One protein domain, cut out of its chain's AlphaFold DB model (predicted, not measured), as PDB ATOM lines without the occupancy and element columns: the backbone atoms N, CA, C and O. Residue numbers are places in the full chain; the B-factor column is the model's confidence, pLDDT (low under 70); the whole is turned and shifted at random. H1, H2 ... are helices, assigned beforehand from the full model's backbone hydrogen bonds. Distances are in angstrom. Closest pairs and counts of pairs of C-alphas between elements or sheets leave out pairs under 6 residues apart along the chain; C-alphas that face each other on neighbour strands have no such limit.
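This is residues 13 to 74 and 117 to 176 of the 206 residues of the protein "Yae1_N domain-containing protein" of Xylona heveae (strain CBS 132557 / TC161) (UniProt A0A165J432). One very long helix, H2, runs most of the length of the domain, and a helical hairpin, H3 and H4, packs on its far part; together they make an up-and-down bundle of three helices at one end of a long arm. The arm is residues 13 to 44, which stick out free, with the short helix H1 at their tip and the first part of H2 behind it. The printed part has 122 residues with four named helices, in the order H1, H2, H3, H4, and no named strand; the class is all helix. The whole is extended, with a radius of gyration of the C-alphas of 26.5 A, and spans 95 by 26 by 18 A, the arm making much of the length.

The printed part begins with H1, residues 13 to 18, whose first C-alpha, of Leu 13, is at (92.858, 102.849, 26.795). After one residue comes H2, residues 20 to 71, which measures 75.0 A from first to last C-alpha and ends at Gly 71, C-alpha at (168.322, 105.873, 63.268). Beyond the cut, H3 holds residues 121 to 134 and measures 20.1 A. H4, residues 145 to 176, measures 47.0 A and ends at Glu 176, C-alpha at (170.722, 113.438, 81.254).

H2, H3 and H4 form a bundle, up and down, each helix running against the one before it in the chain. H2 touches H3 with its residues 59 to 70 alone; the closest C-alphas, of His 63 and Ser 134, are 5.1 A apart. These two helices run opposite ways at a shallow tilt of 23 degrees. H3 and H4 are a helical hairpin, running opposite ways at a shallow tilt of 29 degrees. They touch, H4 with residues 154 to 168 alone, and their closest C-alphas, of Leu 130 and Ala 158, are 5.4 A apart. H4 touches H2 through residues 155 to 162 of H4 and 59 to 66 of H2 alone, with the C-alphas of Met 59 and Tyr 155 closest at 6.3 A. H2 and H4 run the same way at a shallow tilt of 31 degrees. H1 and H2 meet only through their link, and H1 is apart from H3 and H4. In H1, H2, H3 and H4 every O i to N i+4 pair is within hydrogen-bond range.

The outline is a rod, and the C-alphas of Leu 13 and Glu 176, the two farthest apart, are 95.6 A from each other. Without residues 13 to 44, the body of 90 residues spans 51 by 18 by 18 A. Residues 75 to 116 are not printed, and C-alphas 74 and 117 are 6.8 A apart across this cut, which lies in the link from H2 to H3. The link from H1 to H2 is tight, and the link from H3 to H4, 10 residues, is short. The mean pLDDT of the printed part is 92.6, and residues 175 to 176 are under 70.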
ATOM      1  N   LEU A  13      92.363 101.471  26.642       75.19
ATOM      2  CA  LEU A  13      92.858 102.849  26.795       75.19
ATOM      3  C   LEU A  13      92.565 103.420  28.191       75.19
ATOM      4  O   LEU A  13      93.426 104.081  28.778       75.19
ATOM      5  N   PHE A  14      91.358 103.191  28.714       78.75
ATOM      6  CA  PHE A  14      90.982 103.668  30.046       78.75
ATOM      7  C   PHE A  14      91.530 102.763  31.154       78.75
ATOM      8  O   PHE A  14      91.927 103.295  32.187       78.75
ATOM      9  N   ASP A  15      91.681 101.456  30.927       78.00
ATOM     10  CA  ASP A  15      92.341 100.546  31.872       78.00
ATOM     11  C   ASP A  15      93.823 100.889  32.052       78.00
ATOM     12  O   ASP A  15      94.343 100.858  33.168       78.00
ATOM     13  N   GLY A  16      94.514 101.292  30.980       80.88
ATOM     14  CA  GLY A  16      95.881 101.805  31.075       80.88
ATOM     15  C   GLY A  16      95.981 103.090  31.905       80.88
ATOM     16  O   GLY A  16      96.926 103.243  32.673       80.88
ATOM     17  N   LEU A  17      94.997 103.992  31.789       84.81
ATOM     18  CA  LEU A  17      94.934 105.238  32.565       84.81
ATOM     19  C   LEU A  17      94.554 104.995  34.035       84.81
ATOM     20  O   LEU A  17      95.091 105.661  34.915       84.81
ATOM     21  N   LEU A  18      93.649 104.050  34.303       85.38
ATOM     22  CA  LEU A  18      93.229 103.676  35.656       85.38
ATOM     23  C   LEU A  18      94.351 102.970  36.428       85.38
ATOM     24  O   LEU A  18      94.502 103.212  37.620       85.38
ATOM     25  N   ASN A  19      95.176 102.171  35.744       86.12
ATOM     26  CA  ASN A  19      96.346 101.505  36.330       86.12
ATOM     27  C   ASN A  19      97.640 102.331  36.209       86.12
ATOM     28  O   ASN A  19      98.720 101.851  36.551       86.12
ATOM     29  N   LEU A  20      97.558 103.559  35.689       91.12
ATOM     30  CA  LEU A  20      98.725 104.409  35.453       91.12
ATOM     31  C   LEU A  20      99.438 104.766  36.762       91.12
ATOM     32  O   LEU A  20     100.662 104.850  36.794       91.12
ATOM     33  N   GLU A  21      98.676 104.970  37.839       92.44
ATOM     34  CA  GLU A  21      99.227 105.261  39.164       92.44
ATOM     35  C   GLU A  21     100.082 104.094  39.677       92.44
ATOM     36  O   GLU A  21     101.241 104.296  40.040       92.44
ATOM     37  N   ASP A  22      99.550 102.872  39.613       92.81
ATOM     38  CA  ASP A  22     100.258 101.653  40.012       92.81
ATOM     39  C   ASP A  22     101.516 101.426  39.164       92.81
ATOM     40  O   ASP A  22     102.585 101.137  39.701       92.81
ATOM     41  N   GLN A  23     101.436 101.665  37.849       90.69
ATOM     42  CA  GLN A  23     102.603 101.607  36.963       90.69
ATOM     43  C   GLN A  23     103.683 102.617  37.370       90.69
ATOM     44  O   GLN A  23     104.864 102.268  37.410       90.69
ATOM     45  N   PHE A  24     103.306 103.853  37.718       95.12
ATOM     46  CA  PHE A  24     104.261 104.852  38.199       95.12
ATOM     47  C   PHE A  24     104.846 104.506  39.573       95.12
ATOM     48  O   PHE A  24     106.019 104.811  39.810       95.12
ATOM     49  N   TYR A  25     104.090 103.862  40.467       95.88
ATOM     50  CA  TYR A  25     104.638 103.357  41.727       95.88
ATOM     51  C   TYR A  25     105.654 102.247  41.493       95.88
ATOM     52  O   TYR A  25     106.749 102.305  42.056       95.88
ATOM     53  N   ASP A  26     105.331 101.275  40.644       96.50
ATOM     54  CA  ASP A  26     106.227 100.167  40.319       96.50
ATOM     55  C   ASP A  26     107.500 100.663  39.630       96.50
ATOM     56  O   ASP A  26     108.611 100.265  39.998       96.50
ATOM     57  N   ASP A  27     107.368 101.585  38.675       96.12
ATOM     58  CA  ASP A  27     108.512 102.186  38.000       96.12
ATOM     59  C   ASP A  27     109.354 103.039  38.948       96.12
ATOM     60  O   ASP A  27     110.583 102.922  38.943       96.12
ATOM     61  N   GLY A  28     108.723 103.848  39.800       97.56
ATOM     62  CA  GLY A  28     109.410 104.637  40.820       97.56
ATOM     63  C   GLY A  28     110.144 103.760  41.835       97.56
ATOM     64  O   GLY A  28     111.301 104.030  42.164       97.56
ATOM     65  N   TYR A  29     109.516 102.671  42.288       97.88
ATOM     66  CA  TYR A  29     110.121 101.696  43.194       97.88
ATOM     67  C   TYR A  29     111.303 100.986  42.540       97.88
ATOM     68  O   TYR A  29     112.386 100.915  43.122       97.88
ATOM     69  N   ARG A  30     111.129 100.490  41.312       97.81
ATOM     70  CA  ARG A  30     112.179  99.789  40.569       97.81
ATOM     71  C   ARG A  30     113.362 100.708  40.278       97.81
ATOM     72  O   ARG A  30     114.505 100.277  40.439       97.81
ATOM     73  N   LEU A  31     113.099 101.952  39.880       97.50
ATOM     74  CA  LEU A  31     114.127 102.966  39.660       97.50
ATOM     75  C   LEU A  31     114.855 103.290  40.967       97.50
ATOM     76  O   LEU A  31     116.076 103.180  41.024       97.50
ATOM     77  N   GLY A  32     114.118 103.590  42.038       97.94
ATOM     78  CA  GLY A  32     114.694 103.899  43.347       97.94
ATOM     79  C   GLY A  32     115.502 102.741  43.938       97.94
ATOM     80  O   GLY A  32     116.557 102.963  44.528       97.94
ATOM     81  N   LEU A  33     115.062 101.495  43.739       98.00
ATOM     82  CA  LEU A  33     115.794 100.302  44.162       98.00
ATOM     83  C   LEU A  33     117.089 100.125  43.359       98.00
ATOM     84  O   LEU A  33     118.134  99.823  43.941       98.00
ATOM     85  N   ALA A  34     117.036 100.314  42.039       97.25
ATOM     86  CA  ALA A  34     118.208 100.221  41.172       97.25
ATOM     87  C   ALA A  34     119.242 101.309  41.506       97.25
ATOM     88  O   ALA A  34     120.418 100.993  41.719       97.25
ATOM     89  N   ASP A  35     118.789 102.555  41.639       97.94
ATOM     90  CA  ASP A  35     119.620 103.705  41.992       97.94
ATOM     91  C   ASP A  35     120.190 103.558  43.400       97.94
ATOM     92  O   ASP A  35     121.390 103.736  43.601       97.94
ATOM     93  N   GLY A  36     119.372 103.143  44.372       97.81
ATOM     94  CA  GLY A  36     119.808 102.877  45.740       97.81
ATOM     95  C   GLY A  36     120.854 101.765  45.815       97.81
ATOM     96  O   GLY A  36     121.866 101.904  46.502       97.81
ATOM     97  N   ALA A  37     120.680 100.682  45.051       97.38
ATOM     98  CA  ALA A  37     121.665  99.606  44.978       97.38
ATOM     99  C   ALA A  37     122.979 100.065  44.325       97.38
ATOM    100  O   ALA A  37     124.065  99.644  44.735       97.38
ATOM    101  N   GLN A  38     122.914 100.910  43.294       96.88
ATOM    102  CA  GLN A  38     124.105 101.480  42.666       96.88
ATOM    103  C   GLN A  38     124.816 102.463  43.605       96.88
ATOM    104  O   GLN A  38     126.020 102.315  43.831       96.88
ATOM    105  N   ALA A  39     124.079 103.410  44.181       97.62
ATOM    106  CA  ALA A  39     124.582 104.400  45.124       97.62
ATOM    107  C   ALA A  39     125.228 103.722  46.336       97.62
ATOM    108  O   ALA A  39     126.380 104.012  46.645       97.62
ATOM    109  N   GLY A  40     124.563 102.726  46.929       97.50
ATOM    110  CA  GLY A  40     125.090 101.983  48.073       97.50
ATOM    111  C   GLY A  40     126.405 101.252  47.779       97.50
ATOM    112  O   GLY A  40     127.305 101.241  48.617       97.50
ATOM    113  N   ARG A  41     126.583 100.687  46.573       96.25
ATOM    114  CA  ARG A  41     127.871 100.068  46.186       96.25
ATOM    115  C   ARG A  41     128.988 101.098  46.029       96.25
ATOM    116  O   ARG A  41     130.122 100.832  46.429       96.25
ATOM    117  N   ILE A  42     128.687 102.246  45.424       96.69
ATOM    118  CA  ILE A  42     129.665 103.321  45.215       96.69
ATOM    119  C   ILE A  42     130.065 103.934  46.559       96.69
ATOM    120  O   ILE A  42     131.259 104.084  46.837       96.69
ATOM    121  N   GLU A  43     129.084 104.236  47.403       96.56
ATOM    122  CA  GLU A  43     129.289 104.784  48.738       96.56
ATOM    123  C   GLU A  43     130.078 103.809  49.608       96.56
ATOM    124  O   GLU A  43     131.122 104.181  50.139       96.56
ATOM    125  N   GLY A  44     129.672 102.536  49.663       94.62
ATOM    126  CA  GLY A  44     130.376 101.513  50.435       94.62
ATOM    127  C   GLY A  44     131.842 101.357  50.019       94.62
ATOM    128  O   GLY A  44     132.725 101.255  50.874       94.62
ATOM    129  N   ARG A  45     132.138 101.411  48.712       93.25
ATOM    130  CA  ARG A  45     133.521 101.377  48.211       93.25
ATOM    131  C   ARG A  45     134.306 102.624  48.612       93.25
ATOM    132  O   ARG A  45     135.452 102.504  49.040       93.25
ATOM    133  N   THR A  46     133.708 103.801  48.458       95.12
ATOM    134  CA  THR A  46     134.355 105.083  48.770       95.12
ATOM    135  C   THR A  46     134.655 105.184  50.263       95.12
ATOM    136  O   THR A  46     135.793 105.445  50.646       95.12
ATOM    137  N   PHE A  47     133.672 104.858  51.100       94.25
ATOM    138  CA  PHE A  47     133.797 104.836  52.552       94.25
ATOM    139  C   PHE A  47     134.845 103.823  53.029       94.25
ATOM    140  O   PHE A  47     135.690 104.142  53.868       94.25
ATOM    141  N   GLY A  48     134.844 102.611  52.462       93.00
ATOM    142  CA  GLY A  48     135.842 101.589  52.781       93.00
ATOM    143  C   GLY A  48     137.271 102.037  52.457       93.00
ATOM    144  O   GLY A  48     138.175 101.843  53.271       93.00
ATOM    145  N   LEU A  49     137.479 102.687  51.307       92.88
ATOM    146  CA  LEU A  49     138.783 103.247  50.929       92.88
ATOM    147  C   LEU A  49     139.213 104.386  51.858       92.88
ATOM    148  O   LEU A  49     140.362 104.403  52.299       92.88
ATOM    149  N   GLU A  50     138.306 105.306  52.186       95.12
ATOM    150  CA  GLU A  50     138.581 106.411  53.108       95.12
ATOM    151  C   GLU A  50     139.020 105.887  54.481       95.12
ATOM    152  O   GLU A  50     140.076 106.272  54.994       95.12
ATOM    153  N   LYS A  51     138.263 104.938  55.045       94.44
ATOM    154  CA  LYS A  51     138.582 104.340  56.348       94.44
ATOM    155  C   LYS A  51     139.849 103.498  56.313       94.44
ATOM    156  O   LYS A  51     140.643 103.561  57.252       94.44
ATOM    157  N   GLY A  52     140.077 102.757  55.232       93.62
ATOM    158  CA  GLY A  52     141.326 102.034  55.014       93.62
ATOM    159  C   GLY A  52     142.527 102.979  55.031       93.62
ATOM    160  O   GLY A  52     143.469 102.768  55.795       93.62
ATOM    161  N   LEU A  53     142.479 104.071  54.264       94.38
ATOM    162  CA  LEU A  53     143.557 105.063  54.213       94.38
ATOM    163  C   LEU A  53     143.781 105.767  55.555       94.38
ATOM    164  O   LEU A  53     144.929 105.995  55.932       94.38
ATOM    165  N   GLU A  54     142.722 106.086  56.299       95.75
ATOM    166  CA  GLU A  54     142.831 106.661  57.644       95.75
ATOM    167  C   GLU A  54     143.623 105.736  58.584       95.75
ATOM    168  O   GLU A  54     144.591 106.165  59.227       95.75
ATOM    169  N   LYS A  55     143.264 104.447  58.598       94.38
ATOM    170  CA  LYS A  55     143.948 103.404  59.370       94.38
ATOM    171  C   LYS A  55     145.409 103.242  58.936       94.38
ATOM    172  O   LYS A  55     146.316 103.291  59.773       94.38
ATOM    173  N   TYR A  56     145.666 103.132  57.633       94.94
ATOM    174  CA  TYR A  56     147.019 103.017  57.078       94.94
ATOM    175  C   TYR A  56     147.883 104.241  57.377       94.94
ATOM    176  O   TYR A  56     149.053 104.100  57.728       94.94
ATOM    177  N   ARG A  57     147.316 105.449  57.318       96.31
ATOM    178  CA  ARG A  57     148.013 106.682  57.699       96.31
ATOM    179  C   ARG A  57     148.406 106.658  59.174       96.31
ATOM    180  O   ARG A  57     149.513 107.080  59.513       96.31
ATOM    181  N   ALA A  58     147.522 106.189  60.055       96.19
ATOM    182  CA  ALA A  58     147.825 106.062  61.477       96.19
ATOM    183  C   ALA A  58     148.962 105.056  61.729       96.19
ATOM    184  O   ALA A  58     149.904 105.375  62.458       96.19
ATOM    185  N   MET A  59     148.933 103.893  61.072       96.94
ATOM    186  CA  MET A  59     150.019 102.909  61.135       96.94
ATOM    187  C   MET A  59     151.333 103.458  60.558       96.94
ATOM    188  O   MET A  59     152.387 103.324  61.176       96.94
ATOM    189  N   GLY A  60     151.276 104.159  59.424       96.94
ATOM    190  CA  GLY A  60     152.438 104.776  58.783       96.94
ATOM    191  C   GLY A  60     153.141 105.801  59.675       96.94
ATOM    192  O   GLY A  60     154.369 105.870  59.687       96.94
ATOM    193  N   LYS A  61     152.397 106.543  60.510       97.69
ATOM    194  CA  LYS A  61     152.998 107.411  61.541       97.69
ATOM    195  C   LYS A  61     153.827 106.608  62.547       97.69
ATOM    196  O   LYS A  61     154.906 107.055  62.930       97.69
ATOM    197  N   LEU A  62     153.345 105.442  62.981       97.81
ATOM    198  CA  LEU A  62     154.087 104.561  63.891       97.81
ATOM    199  C   LEU A  62     155.333 103.977  63.214       97.81
ATOM    200  O   LEU A  62     156.400 103.951  63.828       97.81
ATOM    201  N   HIS A  63     155.220 103.597  61.940       97.50
ATOM    202  CA  HIS A  63     156.351 103.121  61.147       97.50
ATOM    203  C   HIS A  63     157.441 104.188  61.000       97.50
ATOM    204  O   HIS A  63     158.615 103.933  61.286       97.50
ATOM    205  N   GLY A  64     157.052 105.419  60.655       96.50
ATOM    206  CA  GLY A  64     157.963 106.559  60.586       96.50
ATOM    207  C   GLY A  64     158.661 106.820  61.922       96.50
ATOM    208  O   GLY A  64     159.886 106.907  61.960       96.50
ATOM    209  N   LYS A  65     157.912 106.841  63.036       95.88
ATOM    210  CA  LYS A  65     158.494 106.952  64.387       95.88
ATOM    211  C   LYS A  65     159.543 105.871  64.648       95.88
ATOM    212  O   LYS A  65     160.638 106.190  65.101       95.88
ATOM    213  N   SER A  66     159.239 104.614  64.322       95.62
ATOM    214  CA  SER A  66     160.174 103.500  64.519       95.62
ATOM    215  C   SER A  66     161.457 103.649  63.698       95.62
ATOM    216  O   SER A  66     162.539 103.406  64.223       95.62
ATOM    217  N   THR A  67     161.349 104.138  62.460       94.81
ATOM    218  CA  THR A  67     162.495 104.387  61.574       94.81
ATOM    219  C   THR A  67     163.392 105.489  62.132       94.81
ATOM    220  O   THR A  67     164.610 105.334  62.192       94.81
ATOM    221  N   ILE A  68     162.788 106.581  62.610       94.12
ATOM    222  CA  ILE A  68     163.521 107.684  63.234       94.12
ATOM    223  C   ILE A  68     164.209 107.225  64.525       94.12
ATOM    224  O   ILE A  68     165.390 107.499  64.713       94.12
ATOM    225  N   TRP A  69     163.514 106.495  65.402       93.44
ATOM    226  CA  TRP A  69     164.123 105.973  66.628       93.44
ATOM    227  C   TRP A  69     165.242 104.968  66.352       93.44
ATOM    228  O   TRP A  69     166.274 105.039  67.010       93.44
ATOM    229  N   ALA A  70     165.089 104.091  65.357       91.62
ATOM    230  CA  ALA A  70     166.145 103.170  64.943       91.62
ATOM    231  C   ALA A  70     167.397 103.915  64.450       91.62
ATOM    232  O   ALA A  70     168.514 103.531  64.785       91.62
ATOM    233  N   GLY A  71     167.220 105.014  63.708       90.31
ATOM    234  CA  GLY A  71     168.322 105.873  63.268       90.31
ATOM    235  C   GLY A  71     169.055 106.593  64.405       90.31
ATOM    236  O   GLY A  71     170.205 106.979  64.223       90.31
ATOM    237  N   ARG A  72     168.415 106.746  65.573       90.75
ATOM    238  CA  ARG A  72     168.994 107.379  66.767       90.75
ATOM    239  C   ARG A  72     169.743 106.406  67.681       90.75
ATOM    240  O   ARG A  72     170.368 106.870  68.627       90.75
ATOM    241  N   LEU A  73     169.675 105.093  67.452       88.31
ATOM    242  CA  LEU A  73     170.412 104.126  68.270       88.31
ATOM    243  C   LEU A  73     171.921 104.189  67.967       88.31
ATOM    244  O   LEU A  73     172.303 104.387  66.807       88.31
ATOM    245  N   PRO A  74     172.801 103.971  68.963       84.00
ATOM    246  CA  PRO A  74     174.240 103.961  68.742       84.00
ATOM    247  C   PRO A  74     174.608 102.839  67.780       84.00
ATOM    248  O   PRO A  74     174.434 101.656  68.071       84.00
ATOM    249  N   LEU A 117     170.316 108.317  71.062       81.94
ATOM    250  CA  LEU A 117     169.774 107.658  72.248       81.94
ATOM    251  C   LEU A 117     170.851 106.780  72.891       81.94
ATOM    252  O   LEU A 117     171.755 106.287  72.215       81.94
ATOM    253  N   SER A 118     170.739 106.542  74.188       78.44
ATOM    254  CA  SER A 118     171.590 105.642  74.949       78.44
ATOM    255  C   SER A 118     171.496 104.208  74.411       78.44
ATOM    256  O   SER A 118     170.476 103.764  73.868       78.44
ATOM    257  N   ALA A 119     172.584 103.446  74.545       76.75
ATOM    258  CA  ALA A 119     172.632 102.051  74.119       76.75
ATOM    259  C   ALA A 119     171.824 101.165  75.083       76.75
ATOM    260  O   ALA A 119     172.378 100.539  75.985       76.75
ATOM    261  N   ASN A 120     170.504 101.100  74.893       85.50
ATOM    262  CA  ASN A 120     169.617 100.266  75.699       85.50
ATOM    263  C   ASN A 120     169.085  99.058  74.891       85.50
ATOM    264  O   ASN A 120     168.236  99.231  74.009       85.50
ATOM    265  N   PRO A 121     169.484  97.810  75.218       87.94
ATOM    266  CA  PRO A 121     169.068  96.622  74.462       87.94
ATOM    267  C   PRO A 121     167.560  96.339  74.558       87.94
ATOM    268  O   PRO A 121     166.983  95.666  73.702       87.94
ATOM    269  N   ARG A 122     166.881  96.833  75.602       90.12
ATOM    270  CA  ARG A 122     165.421  96.718  75.734       90.12
ATOM    271  C   ARG A 122     164.706  97.676  74.784       90.12
ATOM    272  O   ARG A 122     163.706  97.292  74.176       90.12
ATOM    273  N   LEU A 123     165.221  98.897  74.661       92.25
ATOM    274  CA  LEU A 123     164.707  99.913  73.748       92.25
ATOM    275  C   LEU A 123     164.812  99.433  72.297       92.25
ATOM    276  O   LEU A 123     163.814  99.453  71.577       92.25
ATOM    277  N   GLU A 124     165.971  98.894  71.915       93.38
ATOM    278  CA  GLU A 124     166.217  98.319  70.589       93.38
ATOM    279  C   GLU A 124     165.201  97.221  70.234       93.38
ATOM    280  O   GLU A 124     164.537  97.299  69.200       93.38
ATOM    281  N   LYS A 125     164.976  96.248  71.129       95.56
ATOM    282  CA  LYS A 125     163.981  95.178  70.914       95.56
ATOM    283  C   LYS A 125     162.566  95.722  70.711       95.56
ATOM    284  O   LYS A 125     161.803  95.196  69.893       95.56
ATOM    285  N   HIS A 126     162.179  96.754  71.462       96.12
ATOM    286  CA  HIS A 126     160.865  97.378  71.311       96.12
ATOM    287  C   HIS A 126     160.734  98.145  69.993       96.12
ATOM    288  O   HIS A 126     159.688  98.027  69.351       96.12
ATOM    289  N   ILE A 127     161.783  98.851  69.560       96.19
ATOM    290  CA  ILE A 127     161.836  99.530  68.258       96.19
ATOM    291  C   ILE A 127     161.746  98.510  67.117       96.19
ATOM    292  O   ILE A 127     160.925  98.682  66.220       96.19
ATOM    293  N   GLN A 128     162.501  97.410  67.183       96.06
ATOM    294  CA  GLN A 128     162.462  96.349  66.174       96.06
ATOM    295  C   GLN A 128     161.074  95.704  66.076       96.06
ATOM    296  O   GLN A 128     160.543  95.516  64.982       96.06
ATOM    297  N   THR A 129     160.447  95.412  67.221       97.00
ATOM    298  CA  THR A 129     159.080  94.867  67.244       97.00
ATOM    299  C   THR A 129     158.077  95.863  66.659       97.00
ATOM    300  O   THR A 129     157.180  95.471  65.917       97.00
ATOM    301  N   LEU A 130     158.207  97.152  66.987       97.44
ATOM    302  CA  LEU A 130     157.350  98.200  66.435       97.44
ATOM    303  C   LEU A 130     157.502  98.310  64.914       97.44
ATOM    304  O   LEU A 130     156.495  98.411  64.215       97.44
ATOM    305  N   TYR A 131     158.737  98.267  64.412       97.06
ATOM    306  CA  TYR A 131     159.029  98.299  62.982       97.06
ATOM    307  C   TYR A 131     158.354  97.126  62.262       97.06
ATOM    308  O   TYR A 131     157.567  97.355  61.349       97.06
ATOM    309  N   ALA A 132     158.553  95.899  62.753       96.69
ATOM    310  CA  ALA A 132     157.958  94.694  62.170       96.69
ATOM    311  C   ALA A 132     156.417  94.713  62.178       96.69
ATOM    312  O   ALA A 132     155.783  94.265  61.231       96.69
ATOM    313  N   LEU A 133     155.792  95.257  63.229       96.56
ATOM    314  CA  LEU A 133     154.328  95.368  63.308       96.56
ATOM    315  C   LEU A 133     153.739  96.442  62.380       96.56
ATOM    316  O   LEU A 133     152.543  96.394  62.092       96.56
ATOM    317  N   SER A 134     154.543  97.425  61.970       96.62
ATOM    318  CA  SER A 134     154.103  98.592  61.196       96.62
ATOM    319  C   SER A 134     154.638  98.614  59.763       96.62
ATOM    320  O   SER A 134     154.414  99.588  59.047       96.62
ATOM    321  N   GLU A 135     155.335  97.560  59.338       95.06
ATOM    322  CA  GLU A 135     155.931  97.452  58.010       95.06
ATOM    323  C   GLU A 135     154.847  97.448  56.915       95.06
ATOM    324  O   GLU A 135     154.041  96.513  56.872       95.06
ATOM    325  N   PRO A 136     154.829  98.435  55.994       91.81
ATOM    326  CA  PRO A 136     153.741  98.602  55.028       91.81
ATOM    327  C   PRO A 136     153.524  97.395  54.112       91.81
ATOM    328  O   PRO A 136     152.385  97.044  53.829       91.81
ATOM    329  N   ALA A 137     154.606  96.741  53.680       91.62
ATOM    330  CA  ALA A 137     154.544  95.584  52.786       91.62
ATOM    331  C   ALA A 137     153.950  94.330  53.457       91.62
ATOM    332  O   ALA A 137     153.522  93.410  52.767       91.62
ATOM    333  N   SER A 138     153.912  94.295  54.793       91.88
ATOM    334  CA  SER A 138     153.382  93.167  55.568       91.88
ATOM    335  C   SER A 138     151.875  93.261  55.846       91.88
ATOM    336  O   SER A 138     151.298  92.328  56.416       91.88
ATOM    337  N   LEU A 139     151.245  94.394  55.513       92.38
ATOM    338  CA  LEU A 139     149.851  94.701  55.833       92.38
ATOM    339  C   LEU A 139     148.944  94.392  54.635       92.38
ATOM    340  O   LEU A 139     149.253  94.732  53.496       92.38
ATOM    341  N   SER A 140     147.804  93.750  54.900       93.06
ATOM    342  CA  SER A 140     146.820  93.425  53.863       93.06
ATOM    343  C   SER A 140     145.985  94.646  53.483       93.06
ATOM    344  O   SER A 140     145.468  95.355  54.349       93.06
ATOM    345  N   THR A 141     145.808  94.884  52.184       91.81
ATOM    346  CA  THR A 141     144.938  95.944  51.641       91.81
ATOM    347  C   THR A 141     143.559  95.423  51.223       91.81
ATOM    348  O   THR A 141     142.816  96.125  50.540       91.81
ATOM    349  N   GLN A 142     143.223  94.180  51.578       90.56
ATOM    350  CA  GLN A 142     141.929  93.573  51.268       90.56
ATOM    351  C   GLN A 142     140.857  94.027  52.264       90.56
ATOM    352  O   GLN A 142     141.121  94.132  53.459       90.56
ATOM    353  N   ASN A 143     139.630  94.243  51.783       88.88
ATOM    354  CA  ASN A 143     138.479  94.602  52.619       88.88
ATOM    355  C   ASN A 143     137.677  93.357  53.046       88.88
ATOM    356  O   ASN A 143     136.477  93.256  52.806       88.88
ATOM    357  N   THR A 144     138.372  92.367  53.601       93.25
ATOM    358  CA  THR A 144     137.770  91.172  54.212       93.25
ATOM    359  C   THR A 144     137.800  91.323  55.727       93.25
ATOM    360  O   THR A 144     138.791  91.837  56.245       93.25
ATOM    361  N   GLU A 145     136.788  90.823  56.437       92.81
ATOM    362  CA  GLU A 145     136.684  90.939  57.903       92.81
ATOM    363  C   GLU A 145     137.971  90.503  58.629       92.81
ATOM    364  O   GLU A 145     138.512  91.250  59.444       92.81
ATOM    365  N   ASP A 146     138.542  89.360  58.240       96.00
ATOM    366  CA  ASP A 146     139.784  88.840  58.828       96.00
ATOM    367  C   ASP A 146     140.975  89.797  58.646       96.00
ATOM    368  O   ASP A 146     141.770  90.003  59.565       96.00
ATOM    369  N   ALA A 147     141.095  90.420  57.469       94.75
ATOM    370  CA  ALA A 147     142.178  91.357  57.160       94.75
ATOM    371  C   ALA A 147     142.038  92.670  57.938       94.75
ATOM    372  O   ALA A 147     143.038  93.227  58.396       94.75
ATOM    373  N   VAL A 148     140.805  93.156  58.112       93.88
ATOM    374  CA  VAL A 148     140.516  94.352  58.912       93.88
ATOM    375  C   VAL A 148     140.814  94.091  60.389       93.88
ATOM    376  O   VAL A 148     141.446  94.926  61.041       93.88
ATOM    377  N   SER A 149     140.421  92.922  60.896       96.06
ATOM    378  CA  SER A 149     140.662  92.506  62.279       96.06
ATOM    379  C   SER A 149     142.158  92.355  62.589       96.06
ATOM    380  O   SER A 149     142.657  92.967  63.538       96.06
ATOM    381  N   ASP A 150     142.915  91.644  61.739       96.38
ATOM    382  CA  ASP A 150     144.375  91.520  61.889       96.38
ATOM    383  C   ASP A 150     145.062  92.892  61.849       96.38
ATOM    384  O   ASP A 150     145.934  93.176  62.677       96.38
ATOM    385  N   PHE A 151     144.640  93.781  60.942       96.62
ATOM    386  CA  PHE A 151     145.159  95.146  60.894       96.62
ATOM    387  C   PHE A 151     144.934  95.879  62.222       96.62
ATOM    388  O   PHE A 151     145.874  96.462  62.771       96.62
ATOM    389  N   ASP A 152     143.711  95.854  62.755       96.56
ATOM    390  CA  ASP A 152     143.364  96.566  63.986       96.56
ATOM    391  C   ASP A 152     144.132  96.014  65.193       96.56
ATOM    392  O   ASP A 152     144.626  96.779  66.030       96.56
ATOM    393  N   ASP A 153     144.319  94.701  65.269       97.50
ATOM    394  CA  ASP A 153     145.089  94.068  66.335       97.50
ATOM    395  C   ASP A 153     146.594  94.326  66.215       97.50
ATOM    396  O   ASP A 153     147.282  94.530  67.227       97.50
ATOM    397  N   ARG A 154     147.138  94.382  64.995       96.94
ATOM    398  CA  ARG A 154     148.508  94.868  64.763       96.94
ATOM    399  C   ARG A 154     148.644  96.327  65.167       96.94
ATOM    400  O   ARG A 154     149.594  96.658  65.875       96.94
ATOM    401  N   TYR A 155     147.690  97.181  64.801       97.56
ATOM    402  CA  TYR A 155     147.709  98.603  65.133       97.56
ATOM    403  C   TYR A 155     147.686  98.834  66.646       97.56
ATOM    404  O   TYR A 155     148.518  99.580  67.166       97.56
ATOM    405  N   LYS A 156     146.815  98.138  67.388       98.31
ATOM    406  CA  LYS A 156     146.774  98.202  68.862       98.31
ATOM    407  C   LYS A 156     148.111  97.792  69.480       98.31
ATOM    408  O   LYS A 156     148.629  98.487  70.358       98.31
ATOM    409  N   ARG A 157     148.701  96.685  69.011       98.00
ATOM    410  CA  ARG A 157     150.009  96.204  69.487       98.00
ATOM    411  C   ARG A 157     151.127  97.192  69.160       98.00
ATOM    412  O   ARG A 157     151.922  97.509  70.046       98.00
ATOM    413  N   ALA A 158     151.166  97.718  67.939       98.06
ATOM    414  CA  ALA A 158     152.129  98.729  67.513       98.06
ATOM    415  C   ALA A 158     152.001 100.004  68.362       98.06
ATOM    416  O   ALA A 158     152.991 100.482  68.911       98.06
ATOM    417  N   ALA A 159     150.783 100.505  68.577       97.88
ATOM    418  CA  ALA A 159     150.532 101.669  69.421       97.88
ATOM    419  C   ALA A 159     151.002 101.445  70.869       97.88
ATOM    420  O   ALA A 159     151.603 102.335  71.474       97.88
ATOM    421  N   ALA A 160     150.793 100.246  71.423       98.06
ATOM    422  CA  ALA A 160     151.315  99.889  72.740       98.06
ATOM    423  C   ALA A 160     152.854  99.887  72.773       98.06
ATOM    424  O   ALA A 160     153.443 100.416  73.718       98.06
ATOM    425  N   LYS A 161     153.523  99.351  71.741       97.69
ATOM    426  CA  LYS A 161     154.993  99.393  71.637       97.69
ATOM    427  C   LYS A 161     155.519 100.818  71.497       97.69
ATOM    428  O   LYS A 161     156.470 101.160  72.190       97.69
ATOM    429  N   ALA A 162     154.870 101.659  70.696       97.44
ATOM    430  CA  ALA A 162     155.242 103.063  70.557       97.44
ATOM    431  C   ALA A 162     155.170 103.810  71.897       97.44
ATOM    432  O   ALA A 162     156.126 104.489  72.251       97.44
ATOM    433  N   LYS A 163     154.115 103.600  72.696       97.69
ATOM    434  CA  LYS A 163     154.013 104.183  74.048       97.69
ATOM    435  C   LYS A 163     155.140 103.731  74.978       97.69
ATOM    436  O   LYS A 163     155.599 104.510  75.806       97.69
ATOM    437  N   ILE A 164     155.567 102.471  74.884       96.06
ATOM    438  CA  ILE A 164     156.694 101.963  75.681       96.06
ATOM    439  C   ILE A 164     157.991 102.655  75.257       96.06
ATOM    440  O   ILE A 164     158.739 103.100  76.122       96.06
ATOM    441  N   VAL A 165     158.238 102.777  73.951       95.19
ATOM    442  CA  VAL A 165     159.422 103.468  73.418       95.19
ATOM    443  C   VAL A 165     159.423 104.941  73.827       95.19
ATOM    444  O   VAL A 165     160.426 105.415  74.344       95.19
ATOM    445  N   GLU A 166     158.296 105.642  73.689       94.75
ATOM    446  CA  GLU A 166     158.146 107.041  74.116       94.75
ATOM    447  C   GLU A 166     158.459 107.221  75.604       94.75
ATOM    448  O   GLU A 166     159.183 108.144  75.961       94.75
ATOM    449  N   LYS A 167     157.970 106.317  76.464       93.56
ATOM    450  CA  LYS A 167     158.294 106.333  77.896       93.56
ATOM    451  C   LYS A 167     159.786 106.133  78.145       93.56
ATOM    452  O   LYS A 167     160.369 106.912  78.880       93.56
ATOM    453  N   LEU A 168     160.400 105.124  77.528       91.81
ATOM    454  CA  LEU A 168     161.828 104.843  77.717       91.81
ATOM    455  C   LEU A 168     162.710 106.013  77.257       91.81
ATOM    456  O   LEU A 168     163.637 106.380  77.963       91.81
ATOM    457  N   VAL A 169     162.380 106.630  76.120       89.94
ATOM    458  CA  VAL A 169     163.099 107.805  75.602       89.94
ATOM    459  C   VAL A 169     162.897 109.032  76.498       89.94
ATOM    460  O   VAL A 169     163.824 109.812  76.687       89.94
ATOM    461  N   ALA A 170     161.697 109.232  77.049       87.50
ATOM    462  CA  ALA A 170     161.423 110.363  77.934       87.50
ATOM    463  C   ALA A 170     162.155 110.259  79.282       87.50
ATOM    464  O   ALA A 170     162.613 111.278  79.795       87.50
ATOM    465  N   GLU A 171     162.270 109.054  79.845       84.62
ATOM    466  CA  GLU A 171     163.045 108.830  81.073       84.62
ATOM    467  C   GLU A 171     164.545 109.066  80.834       84.62
ATOM    468  O   GLU A 171     165.194 109.720  81.641       84.62
ATOM    469  N   GLU A 172     165.070 108.663  79.679       79.44
ATOM    470  CA  GLU A 172     166.471 108.898  79.310       79.44
ATOM    471  C   GLU A 172     166.828 110.396  79.242       79.44
ATOM    472  O   GLU A 172     167.819 110.834  79.821       79.44
ATOM    473  N   ILE A 173     165.964 111.215  78.628       76.25
ATOM    474  CA  ILE A 173     166.152 112.678  78.556       76.25
ATOM    475  C   ILE A 173     166.118 113.321  79.956       76.25
ATOM    476  O   ILE A 173     166.789 114.324  80.202       76.25
ATOM    477  N   ARG A 174     165.324 112.772  80.884       76.44
ATOM    478  CA  ARG A 174     165.239 113.274  82.265       76.44
ATOM    479  C   ARG A 174     166.508 112.987  83.061       76.44
ATOM    480  O   ARG A 174     166.930 113.845  83.831       76.44
ATOM    481  N   GLU A 175     167.108 111.818  82.868       66.88
ATOM    482  CA  GLU A 175     168.338 111.421  83.558       66.88
ATOM    483  C   GLU A 175     169.556 112.242  83.088       66.88
ATOM    484  O   GLU A 175     170.366 112.656  83.919       66.88
ATOM    485  N   GLU A 176     169.641 112.590  81.797       60.72
ATOM    486  CA  GLU A 176     170.722 113.438  81.254       60.72
ATOM    487  C   GLU A 176     170.689 114.892  81.772       60.72
ATOM    488  O   GLU A 176     171.729 115.545  81.871       60.72
TER     489      GLU A 176